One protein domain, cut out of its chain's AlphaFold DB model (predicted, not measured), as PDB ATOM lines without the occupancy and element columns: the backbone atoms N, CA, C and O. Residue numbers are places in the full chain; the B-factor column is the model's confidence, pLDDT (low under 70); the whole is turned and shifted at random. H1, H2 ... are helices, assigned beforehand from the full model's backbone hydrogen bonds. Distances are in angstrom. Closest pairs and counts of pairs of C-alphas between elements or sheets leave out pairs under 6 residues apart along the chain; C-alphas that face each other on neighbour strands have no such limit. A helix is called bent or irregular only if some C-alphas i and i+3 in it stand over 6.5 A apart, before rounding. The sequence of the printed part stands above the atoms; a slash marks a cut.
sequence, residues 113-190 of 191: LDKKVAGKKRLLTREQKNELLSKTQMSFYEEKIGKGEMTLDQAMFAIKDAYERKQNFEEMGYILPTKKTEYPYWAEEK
ATOM      1  N   LEU A 113     -29.391   2.853 -15.197       49.91
ATOM      2  CA  LEU A 113     -30.602   2.033 -15.125       49.91
ATOM      3  C   LEU A 113     -31.718   2.725 -14.334       49.91
ATOM      4  O   LEU A 113     -32.878   2.668 -14.731       49.91
ATOM      5  N   ASP A 114     -31.368   3.472 -13.290       50.38
ATOM      6  CA  ASP A 114     -32.328   4.023 -12.331       50.38
ATOM      7  C   ASP A 114     -33.159   5.171 -12.935       50.38
ATOM      8  O   ASP A 114     -34.366   5.289 -12.736       50.38
ATOM      9  N   LYS A 115     -32.546   5.968 -13.824       51.34
ATOM     10  CA  LYS A 115     -33.262   6.996 -14.605       51.34
ATOM     11  C   LYS A 115     -34.274   6.418 -15.597       51.34
ATOM     12  O   LYS A 115     -35.210   7.123 -15.971       51.34
ATOM     13  N   LYS A 116     -34.082   5.176 -16.059       50.09
ATOM     14  CA  LYS A 116     -35.025   4.514 -16.974       50.09
ATOM     15  C   LYS A 116     -36.194   3.889 -16.213       50.09
ATOM     16  O   LYS A 116     -37.326   3.982 -16.685       50.09
ATOM     17  N   VAL A 117     -35.926   3.348 -15.021       51.44
ATOM     18  CA  VAL A 117     -36.937   2.803 -14.101       51.44
ATOM     19  C   VAL A 117     -37.836   3.920 -13.553       51.44
ATOM     20  O   VAL A 117     -39.054   3.837 -13.680       51.44
ATOM     21  N   ALA A 118     -37.263   5.034 -13.081       48.69
ATOM     22  CA  ALA A 118     -38.033   6.161 -12.534       48.69
ATOM     23  C   ALA A 118     -38.911   6.890 -13.573       48.69
ATOM     24  O   ALA A 118     -39.867   7.575 -13.221       48.69
ATOM     25  N   GLY A 119     -38.589   6.762 -14.864       52.78
ATOM     26  CA  GLY A 119     -39.316   7.417 -15.952       52.78
ATOM     27  C   GLY A 119     -40.406   6.573 -16.615       52.78
ATOM     28  O   GLY A 119     -40.906   7.011 -17.652       52.78
ATOM     29  N   LYS A 120     -40.705   5.355 -16.122       54.47
ATOM     30  CA  LYS A 120     -41.543   4.348 -16.822       54.47
ATOM     31  C   LYS A 120     -41.145   4.159 -18.299       54.47
ATOM     32  O   LYS A 120     -41.944   3.769 -19.147       54.47
ATOM     33  N   LYS A 121     -39.892   4.460 -18.657       53.38
ATOM     34  CA  LYS A 121     -39.454   4.529 -20.054       53.38
ATOM     35  C   LYS A 121     -38.662   3.268 -20.367       53.38
ATOM     36  O   LYS A 121     -37.502   3.164 -19.987       53.38
ATOM     37  N   ARG A 122     -39.346   2.326 -21.035       57.72
ATOM     38  CA  ARG A 122     -38.864   1.079 -21.673       57.72
ATOM     39  C   ARG A 122     -37.416   0.704 -21.318       57.72
ATOM     40  O   ARG A 122     -36.473   1.245 -21.899       57.72
ATOM     41  N   LEU A 123     -37.256  -0.259 -20.406       64.81
ATOM     42  CA  LEU A 123     -35.941  -0.781 -20.021       64.81
ATOM     43  C   LEU A 123     -35.247  -1.499 -21.180       64.81
ATOM     44  O   LEU A 123     -34.042  -1.330 -21.362       64.81
ATOM     45  N   LEU A 124     -36.015  -2.246 -21.977       66.12
ATOM     46  CA  LEU A 124     -35.496  -3.098 -23.039       66.12
ATOM     47  C   LEU A 124     -36.105  -2.723 -24.395       66.12
ATOM     48  O   LEU A 124     -37.319  -2.520 -24.521       66.12
ATOM     49  N   THR A 125     -35.271  -2.627 -25.432       72.00
ATOM     50  CA  THR A 125     -35.773  -2.489 -26.807       72.00
ATOM     51  C   THR A 125     -36.351  -3.821 -27.297       72.00
ATOM     52  O   THR A 125     -36.055  -4.891 -26.760       72.00
ATOM     53  N   ARG A 126     -37.182  -3.781 -28.347       72.62
ATOM     54  CA  ARG A 126     -37.766  -4.988 -28.964       72.62
ATOM     55  C   ARG A 126     -36.691  -5.989 -29.406       72.62
ATOM     56  O   ARG A 126     -36.882  -7.192 -29.283       72.62
ATOM     57  N   GLU A 127     -35.568  -5.482 -29.901       74.75
ATOM     58  CA  GLU A 127     -34.434  -6.290 -30.359       74.75
ATOM     59  C   GLU A 127     -33.728  -6.970 -29.192       74.75
ATOM     60  O   GLU A 127     -33.594  -8.187 -29.202       74.75
ATOM     61  N   GLN A 128     -33.396  -6.217 -28.141       74.00
ATOM     62  CA  GLN A 128     -32.751  -6.755 -26.939       74.00
ATOM     63  C   GLN A 128     -33.619  -7.806 -26.234       74.00
ATOM     64  O   GLN A 128     -33.114  -8.803 -25.726       74.00
ATOM     65  N   LYS A 129     -34.941  -7.616 -26.244       78.44
ATOM     66  CA  LYS A 129     -35.914  -8.588 -25.738       78.44
ATOM     67  C   LYS A 129     -35.923  -9.871 -26.566       78.44
ATOM     68  O   LYS A 129     -35.869 -10.960 -26.002       78.44
ATOM     69  N   ASN A 130     -35.990  -9.754 -27.891       76.75
ATOM     70  CA  ASN A 130     -35.973 -10.919 -28.775       76.75
ATOM     71  C   ASN A 130     -34.632 -11.660 -28.697       76.75
ATOM     72  O   ASN A 130     -34.628 -12.886 -28.733       76.75
ATOM     73  N   GLU A 131     -33.526 -10.936 -28.519       79.94
ATOM     74  CA  GLU A 131     -32.195 -11.509 -28.317       79.94
ATOM     75  C   GLU A 131     -32.095 -12.258 -26.977       79.94
ATOM     76  O   GLU A 131     -31.591 -13.382 -26.933       79.94
ATOM     77  N   LEU A 132     -32.620 -11.685 -25.887       79.75
ATOM     78  CA  LEU A 132     -32.673 -12.346 -24.577       79.75
ATOM     79  C   LEU A 132     -33.525 -13.623 -24.639       79.75
ATOM     80  O   LEU A 132     -33.108 -14.674 -24.156       79.75
ATOM     81  N   LEU A 133     -34.686 -13.553 -25.300       79.88
ATOM     82  CA  LEU A 133     -35.558 -14.708 -25.511       79.88
ATOM     83  C   LEU A 133     -34.894 -15.774 -26.391       79.88
ATOM     84  O   LEU A 133     -35.031 -16.958 -26.095       79.88
ATOM     85  N   SER A 134     -34.128 -15.391 -27.418       78.94
ATOM     86  CA  SER A 134     -33.372 -16.364 -28.216       78.94
ATOM     87  C   SER A 134     -32.230 -17.005 -27.429       78.94
ATOM     88  O   SER A 134     -32.042 -18.208 -27.536       78.94
ATOM     89  N   LYS A 135     -31.530 -16.248 -26.572       78.75
ATOM     90  CA  LYS A 135     -30.485 -16.778 -25.671       78.75
ATOM     91  C   LYS A 135     -31.042 -17.685 -24.572       78.75
ATOM     92  O   LYS A 135     -30.293 -18.395 -23.923       78.75
ATOM     93  N   THR A 136     -32.352 -17.670 -24.358       76.94
ATOM     94  CA  THR A 136     -33.023 -18.606 -23.448       76.94
ATOM     95  C   THR A 136     -33.241 -19.972 -24.120       76.94
ATOM     96  O   THR A 136     -33.393 -20.986 -23.446       76.94
ATOM     97  N   GLN A 137     -33.259 -20.021 -25.454       77.81
ATOM     98  CA  GLN A 137     -33.553 -21.230 -26.219       77.81
ATOM     99  C   GLN A 137     -32.269 -21.958 -26.628       77.81
ATOM    100  O   GLN A 137     -31.342 -21.354 -27.168       77.81
ATOM    101  N   MET A 138     -32.256 -23.285 -26.459       71.06
ATOM    102  CA  MET A 138     -31.162 -24.150 -26.927       71.06
ATOM    103  C   MET A 138     -30.902 -23.999 -28.430       71.06
ATOM    104  O   MET A 138     -29.748 -24.021 -28.852       71.06
ATOM    105  N   SER A 139     -31.941 -23.721 -29.222       79.06
ATOM    106  CA  SER A 139     -31.852 -23.544 -30.676       79.06
ATOM    107  C   SER A 139     -30.876 -22.445 -31.117       79.06
ATOM    108  O   SER A 139     -30.314 -22.536 -32.201       79.06
ATOM    109  N   PHE A 140     -30.622 -21.419 -30.293       75.06
ATOM    110  CA  PHE A 140     -29.620 -20.388 -30.610       75.06
ATOM    111  C   PHE A 140     -28.175 -20.895 -30.464       75.06
ATOM    112  O   PHE A 140     -27.257 -20.381 -31.108       75.06
ATOM    113  N   TYR A 141     -27.960 -21.894 -29.611       77.81
ATOM    114  CA  TYR A 141     -26.641 -22.451 -29.324       77.81
ATOM    115  C   TYR A 141     -26.363 -23.750 -30.077       77.81
ATOM    116  O   TYR A 141     -25.195 -24.073 -30.258       77.81
ATOM    117  N   GLU A 142     -27.385 -24.449 -30.575       75.44
ATOM    118  CA  GLU A 142     -27.237 -25.657 -31.400       75.44
ATOM    119  C   GLU A 142     -26.282 -25.447 -32.583       75.44
ATOM    120  O   GLU A 142     -25.379 -26.254 -32.793       75.44
ATOM    121  N   GLU A 143     -26.393 -24.323 -33.301       78.94
ATOM    122  CA  GLU A 143     -25.481 -24.007 -34.408       78.94
ATOM    123  C   GLU A 143     -24.030 -23.801 -33.946       78.94
ATOM    124  O   GLU A 143     -23.090 -24.146 -34.664       78.94
ATOM    125  N   LYS A 144     -23.831 -23.248 -32.745       74.75
ATOM    126  CA  LYS A 144     -22.501 -22.981 -32.170       74.75
ATOM    127  C   LYS A 144     -21.871 -24.236 -31.576       74.75
ATOM    128  O   LYS A 144     -20.660 -24.415 -31.675       74.75
ATOM    129  N   ILE A 145     -22.694 -25.124 -31.024       73.88
ATOM    130  CA  ILE A 145     -22.291 -26.456 -30.562       73.88
ATOM    131  C   ILE A 145     -21.920 -27.322 -31.771       73.88
ATOM    132  O   ILE A 145     -20.868 -27.956 -31.767       73.88
ATOM    133  N   GLY A 146     -22.723 -27.293 -32.840       75.38
ATOM    134  CA  GLY A 146     -22.453 -28.031 -34.078       75.38
ATOM    135  C   GLY A 146     -21.179 -27.576 -34.798       75.38
ATOM    136  O   GLY A 146     -20.484 -28.396 -35.393       75.38
ATOM    137  N   LYS A 147     -20.833 -26.286 -34.703       81.88
ATOM    138  CA  LYS A 147     -19.560 -25.727 -35.197       81.88
ATOM    139  C   LYS A 147     -18.370 -25.969 -34.259       81.88
ATOM    140  O   LYS A 147     -17.243 -25.668 -34.638       81.88
ATOM    141  N   GLY A 148     -18.601 -26.499 -33.054       75.69
ATOM    142  CA  GLY A 148     -17.562 -26.738 -32.048       75.69
ATOM    143  C   GLY A 148     -17.034 -25.475 -31.357       75.69
ATOM    144  O   GLY A 148     -16.011 -25.540 -30.682       75.69
ATOM    145  N   GLU A 149     -17.707 -24.329 -31.504       76.62
ATOM    146  CA  GLU A 149     -17.295 -23.049 -30.901       76.62
ATOM    147  C   GLU A 149     -17.600 -22.977 -29.398       76.62
ATOM    148  O   GLU A 149     -17.033 -22.148 -28.686       76.62
ATOM    149  N   MET A 150     -18.514 -23.816 -28.907       72.69
ATOM    150  CA  MET A 150     -18.944 -23.816 -27.514       72.69
ATOM    151  C   MET A 150     -19.348 -25.226 -27.077       72.69
ATOM    152  O   MET A 150     -19.983 -25.959 -27.837       72.69
ATOM    153  N   THR A 151     -18.998 -25.608 -25.848       81.88
ATOM    154  CA  THR A 151     -19.413 -26.902 -25.286       81.88
ATOM    155  C   THR A 151     -20.859 -26.852 -24.789       81.88
ATOM    156  O   THR A 151     -21.405 -25.781 -24.509       81.88
ATOM    157  N   LEU A 152     -21.484 -28.025 -24.643       74.62
ATOM    158  CA  LEU A 152     -22.842 -28.141 -24.103       74.62
ATOM    159  C   LEU A 152     -22.963 -27.490 -22.712       74.62
ATOM    160  O   LEU A 152     -23.945 -26.806 -22.429       74.62
ATOM    161  N   ASP A 153     -21.931 -27.628 -21.879       79.81
ATOM    162  CA  ASP A 153     -21.901 -27.066 -20.526       79.81
ATOM    163  C   ASP A 153     -21.845 -25.532 -20.532       79.81
ATOM    164  O   ASP A 153     -22.531 -24.866 -19.754       79.81
ATOM    165  N   GLN A 154     -21.075 -24.951 -21.456       79.56
ATOM    166  CA  GLN A 154     -21.013 -23.499 -21.642       79.56
ATOM    167  C   GLN A 154     -22.337 -22.940 -22.180       79.56
ATOM    168  O   GLN A 154     -22.768 -21.867 -21.751       79.56
ATOM    169  N   ALA A 155     -23.021 -23.687 -23.054       75.00
ATOM    170  CA  ALA A 155     -24.367 -23.344 -23.511       75.00
ATOM    171  C   ALA A 155     -25.361 -23.308 -22.351       75.00
ATOM    172  O   ALA A 155     -26.114 -22.346 -22.206       75.00
ATOM    173  N   MET A 156     -25.318 -24.327 -21.491       80.19
ATOM    174  CA  MET A 156     -26.200 -24.434 -20.333       80.19
ATOM    175  C   MET A 156     -25.986 -23.277 -19.350       80.19
ATOM    176  O   MET A 156     -26.953 -22.715 -18.836       80.19
ATOM    177  N   PHE A 157     -24.733 -22.863 -19.127       84.44
ATOM    178  CA  PHE A 157     -24.425 -21.708 -18.281       84.44
ATOM    179  C   PHE A 157     -24.951 -20.392 -18.873       84.44
ATOM    180  O   PHE A 157     -25.553 -19.588 -18.161       84.44
ATOM    181  N   ALA A 158     -24.781 -20.189 -20.183       79.31
ATOM    182  CA  ALA A 158     -25.276 -18.993 -20.866       79.31
ATOM    183  C   ALA A 158     -26.813 -18.914 -20.863       79.31
ATOM    184  O   ALA A 158     -27.381 -17.836 -20.680       79.31
ATOM    185  N   ILE A 159     -27.483 -20.060 -21.008       81.19
ATOM    186  CA  ILE A 159     -28.940 -20.168 -20.894       81.19
ATOM    187  C   ILE A 159     -29.385 -19.857 -19.466       81.19
ATOM    188  O   ILE A 159     -30.345 -19.111 -19.282       81.19
ATOM    189  N   LYS A 160     -28.675 -20.368 -18.453       80.81
ATOM    190  CA  LYS A 160     -28.977 -20.084 -17.046       80.81
ATOM    191  C   LYS A 160     -28.892 -18.584 -16.731       80.81
ATOM    192  O   LYS A 160     -29.842 -18.045 -16.176       80.81
ATOM    193  N   ASP A 161     -27.826 -17.898 -17.152       81.62
ATOM    194  CA  ASP A 161     -27.680 -16.434 -16.987       81.62
ATOM    195  C   ASP A 161     -28.791 -15.662 -17.731       81.62
ATOM    196  O   ASP A 161     -29.354 -14.695 -17.216       81.62
ATOM    197  N   ALA A 162     -29.187 -16.113 -18.926       80.00
ATOM    198  CA  ALA A 162     -30.314 -15.520 -19.648       80.00
ATOM    199  C   ALA A 162     -31.658 -15.716 -18.916       80.00
ATOM    200  O   ALA A 162     -32.465 -14.781 -18.866       80.00
ATOM    201  N   TYR A 163     -31.883 -16.891 -18.316       78.62
ATOM    202  CA  TYR A 163     -33.063 -17.182 -17.497       78.62
ATOM    203  C   TYR A 163     -33.100 -16.348 -16.216       78.62
ATOM    204  O   TYR A 163     -34.139 -15.757 -15.930       78.62
ATOM    205  N   GLU A 164     -31.986 -16.235 -15.492       82.44
ATOM    206  CA  GLU A 164     -31.890 -15.405 -14.282       82.44
ATOM    207  C   GLU A 164     -32.209 -13.939 -14.602       82.44
ATOM    208  O   GLU A 164     -32.988 -13.291 -13.905       82.44
ATOM    209  N   ARG A 165     -31.709 -13.417 -15.729       76.75
ATOM    210  CA  ARG A 165     -32.064 -12.061 -16.178       76.75
ATOM    211  C   ARG A 165     -33.542 -11.927 -16.517       76.75
ATOM    212  O   ARG A 165     -34.140 -10.919 -16.153       76.75
ATOM    213  N   LYS A 166     -34.136 -12.908 -17.204       78.62
ATOM    214  CA  LYS A 166     -35.576 -12.910 -17.506       78.62
ATOM    215  C   LYS A 166     -36.406 -12.908 -16.221       78.62
ATOM    216  O   LYS A 166     -37.342 -12.121 -16.127       78.62
ATOM    217  N   GLN A 167     -36.028 -13.730 -15.245       78.69
ATOM    218  CA  GLN A 167     -36.687 -13.802 -13.945       78.69
ATOM    219  C   GLN A 167     -36.573 -12.475 -13.189       78.69
ATOM    220  O   GLN A 167     -37.586 -11.966 -12.728       78.69
ATOM    221  N   ASN A 168     -35.394 -11.845 -13.170       77.38
ATOM    222  CA  ASN A 168     -35.220 -10.523 -12.562       77.38
ATOM    223  C   ASN A 168     -36.157  -9.474 -13.187       77.38
ATOM    224  O   ASN A 168     -36.695  -8.625 -12.482       77.38
ATOM    225  N   PHE A 169     -36.378  -9.515 -14.508       76.12
ATOM    226  CA  PHE A 169     -37.347  -8.625 -15.154       76.12
ATOM    227  C   PHE A 169     -38.792  -8.925 -14.741       76.12
ATOM    228  O   PHE A 169     -39.545  -7.989 -14.484       76.12
ATOM    229  N   GLU A 170     -39.168 -10.198 -14.626       75.12
ATOM    230  CA  GLU A 170     -40.505 -10.601 -14.170       75.12
ATOM    231  C   GLU A 170     -40.752 -10.238 -12.696       75.12
ATOM    232  O   GLU A 170     -41.825  -9.732 -12.377       75.12
ATOM    233  N   GLU A 171     -39.756 -10.400 -11.821       74.69
ATOM    234  CA  GLU A 171     -39.804  -9.995 -10.406       74.69
ATOM    235  C   GLU A 171     -39.941  -8.479 -10.237       74.69
ATOM    236  O   GLU A 171     -40.627  -8.009  -9.333       74.69
ATOM    237  N   MET A 172     -39.357  -7.697 -11.152       67.75
ATOM    238  CA  MET A 172     -39.583  -6.251 -11.224       67.75
ATOM    239  C   MET A 172     -40.993  -5.889 -11.732       67.75
ATOM    240  O   MET A 172     -41.346  -4.715 -11.738       67.75
ATOM    241  N   GLY A 173     -41.808  -6.850 -12.176       66.31
ATOM    242  CA  GLY A 173     -43.114  -6.595 -12.792       66.31
ATOM    243  C   GLY A 173     -43.027  -6.194 -14.268       66.31
ATOM    244  O   GLY A 173     -43.986  -5.651 -14.819       66.31
ATOM    245  N   TYR A 174     -41.892  -6.439 -14.932       73.06
ATOM    246  CA  TYR A 174     -41.680  -6.169 -16.353       73.06
ATOM    247  C   TYR A 174     -41.926  -7.435 -17.183       73.06
ATOM    248  O   TYR A 174     -41.160  -8.397 -17.145       73.06
ATOM    249  N   ILE A 175     -43.002  -7.444 -17.966       75.06
ATOM    250  CA  ILE A 175     -43.425  -8.598 -18.761       75.06
ATOM    251  C   ILE A 175     -42.704  -8.591 -20.113       75.06
ATOM    252  O   ILE A 175     -42.792  -7.638 -20.895       75.06
ATOM    253  N   LEU A 176     -42.039  -9.706 -20.431       75.38
ATOM    254  CA  LEU A 176     -41.446  -9.972 -21.742       75.38
ATOM    255  C   LEU A 176     -42.365 -10.896 -22.565       75.38
ATOM    256  O   LEU A 176     -42.269 -12.116 -22.440       75.38
ATOM    257  N   PRO A 177     -43.241 -10.364 -23.445       72.31
ATOM    258  CA  PRO A 177     -44.120 -11.204 -24.259       72.31
ATOM    259  C   PRO A 177     -43.331 -12.130 -25.196       72.31
ATOM    260  O   PRO A 177     -42.317 -11.740 -25.755       72.31
ATOM    261  N   THR A 178     -43.796 -13.343 -25.460       72.12
ATOM    262  CA  THR A 178     -43.079 -14.287 -26.346       72.12
ATOM    263  C   THR A 178     -43.150 -13.904 -27.829       72.12
ATOM    264  O   THR A 178     -42.310 -14.312 -28.631       72.12
ATOM    265  N   LYS A 179     -44.128 -13.078 -28.215       76.69
ATOM    266  CA  LYS A 179     -44.295 -12.600 -29.590       76.69
ATOM    267  C   LYS A 179     -43.202 -11.598 -29.968       76.69
ATOM    268  O   LYS A 179     -42.963 -10.617 -29.260       76.69
ATOM    269  N   LYS A 180     -42.596 -11.799 -31.143       66.88
ATOM    270  CA  LYS A 180     -41.511 -10.954 -31.681       66.88
ATOM    271  C   LYS A 180     -41.934  -9.507 -31.968       66.88
ATOM    272  O   LYS A 180     -41.084  -8.619 -31.997       66.88
ATOM    273  N   THR A 181     -43.225  -9.277 -32.206       67.56
ATOM    274  CA  THR A 181     -43.801  -7.977 -32.584       67.56
ATOM    275  C   THR A 181     -44.199  -7.115 -31.389       67.56
ATOM    276  O   THR A 181     -44.243  -5.893 -31.522       67.56
ATOM    277  N   GLU A 182     -44.457  -7.722 -30.229       70.62
ATOM    278  CA  GLU A 182     -44.946  -7.023 -29.039       70.62
ATOM    279  C   GLU A 182     -43.788  -6.435 -28.223       70.62
ATOM    280  O   GLU A 182     -42.761  -7.086 -27.993       70.62
ATOM    281  N   TYR A 183     -43.954  -5.195 -27.767       68.44
ATOM    282  CA  TYR A 183     -42.993  -4.541 -26.881       68.44
ATOM    283  C   TYR A 183     -43.095  -5.119 -25.466       68.44
ATOM    284  O   TYR A 183     -44.182  -5.527 -25.067       68.44
ATOM    285  N   PRO A 184     -41.993  -5.169 -24.702       73.56
ATOM    286  CA  PRO A 184     -42.071  -5.484 -23.287       73.56
ATOM    287  C   PRO A 184     -42.669  -4.308 -22.501       73.56
ATOM    288  O   PRO A 184     -42.355  -3.144 -22.779       73.56
ATOM    289  N   TYR A 185     -43.560  -4.631 -21.567       72.69
ATOM    290  CA  TYR A 185     -44.444  -3.695 -20.861       72.69
ATOM    291  C   TYR A 185     -44.478  -4.014 -19.363       72.69
ATOM    292  O   TYR A 185     -44.148  -5.130 -18.963       72.69
ATOM    293  N   TRP A 186     -44.860  -3.048 -18.531       71.75
ATOM    294  CA  TRP A 186     -45.040  -3.283 -17.094       71.75
ATOM    295  C   TRP A 186     -46.396  -3.943 -16.834       71.75
ATOM    296  O   TRP A 186     -47.378  -3.592 -17.483       71.75
ATOM    297  N   ALA A 187     -46.467  -4.883 -15.894       66.88
ATOM    298  CA  ALA A 187     -47.700  -5.596 -15.552       66.88
ATOM    299  C   ALA A 187     -48.848  -4.642 -15.169       66.88
ATOM    300  O   ALA A 187     -49.988  -4.885 -15.547       66.88
ATOM    301  N   GLU A 188     -48.519  -3.521 -14.519       62.72
ATOM    302  CA  GLU A 188     -49.456  -2.458 -14.126       62.72
ATOM    303  C   GLU A 188     -50.066  -1.678 -15.308       62.72
ATOM    304  O   GLU A 188     -51.056  -0.983 -15.129       62.72
ATOM    305  N   GLU A 189     -49.495  -1.750 -16.518       57.00
ATOM    306  CA  GLU A 189     -50.021  -1.044 -17.705       57.00
ATOM    307  C   GLU A 189     -51.105  -1.845 -18.451       57.00
ATOM    308  O   GLU A 189     -51.582  -1.394 -19.494       57.00
ATOM    309  N   LYS A 190     -51.447  -3.053 -17.978       52.00
ATOM    310  CA  LYS A 190     -52.395  -3.956 -18.650       52.00
ATOM    311  C   LYS A 190     -53.778  -4.044 -17.986       52.00
ATOM    312  O   LYS A 190     -54.606  -4.802 -18.493       52.00
TER     313      LYS A 190
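This is residues 113 to 190 of the 191 residues of an uncharacterized protein of Candidatus Woesearchaeota archaeon (UniProt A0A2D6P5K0). The long helix H4 makes one side of a loose, elongated model, and H3 and H2 pack on it one after the other along its length. Near H4's other end the loop 172 to 186 folds back, pairing residues 174 to 175 antiparallel with 185 to 186; small H1 and H5 lie toward that end. The printed part has 78 residues, is all helix (H1 to H5 in order), has a radius of gyration of the C-alphas of 14.4 A and spans 43 by 24 by 18 A.

H4, residues 152 to 171, runs 28.4 A from C-alpha 152 at (-22.842, -28.141, -24.103) to C-alpha 171 at (-39.804, -9.995, -10.406). H2 is residues 126 to 136, 15.4 A; H3 139 to 146, 11.0 A; H1 114 to 117, 5.1 A; H5 187 to 190, 5.9 A. H3 is only just irregular: C-alphas 140 and 143 are 6.7 A apart.

H4 touches H2 with residues 158 to 166 alone, opposite ways at a steep tilt of 49 degrees; the closest C-alphas, Thr 136 and Ile 159, are 5.1 A apart. H3 and H4, a hairpin, only just touch, with 3 pairs of C-alphas within 8 A, the closest those of Tyr 141 and Ala 155, 6.3 A. H1 and H5 touch no helix. Every O i to N i+4 pair is within hydrogen-bond range in H2 and H4, 2 of 4 in H3; H1 and H5 are too short for one.

The farthest C-alphas, Gly 148 and Glu 188, are 43.9 A apart. The printed part has no cut; the link H4 to H5 is long. pLDDT is under 70 in 21 residues, among them 113 to 124.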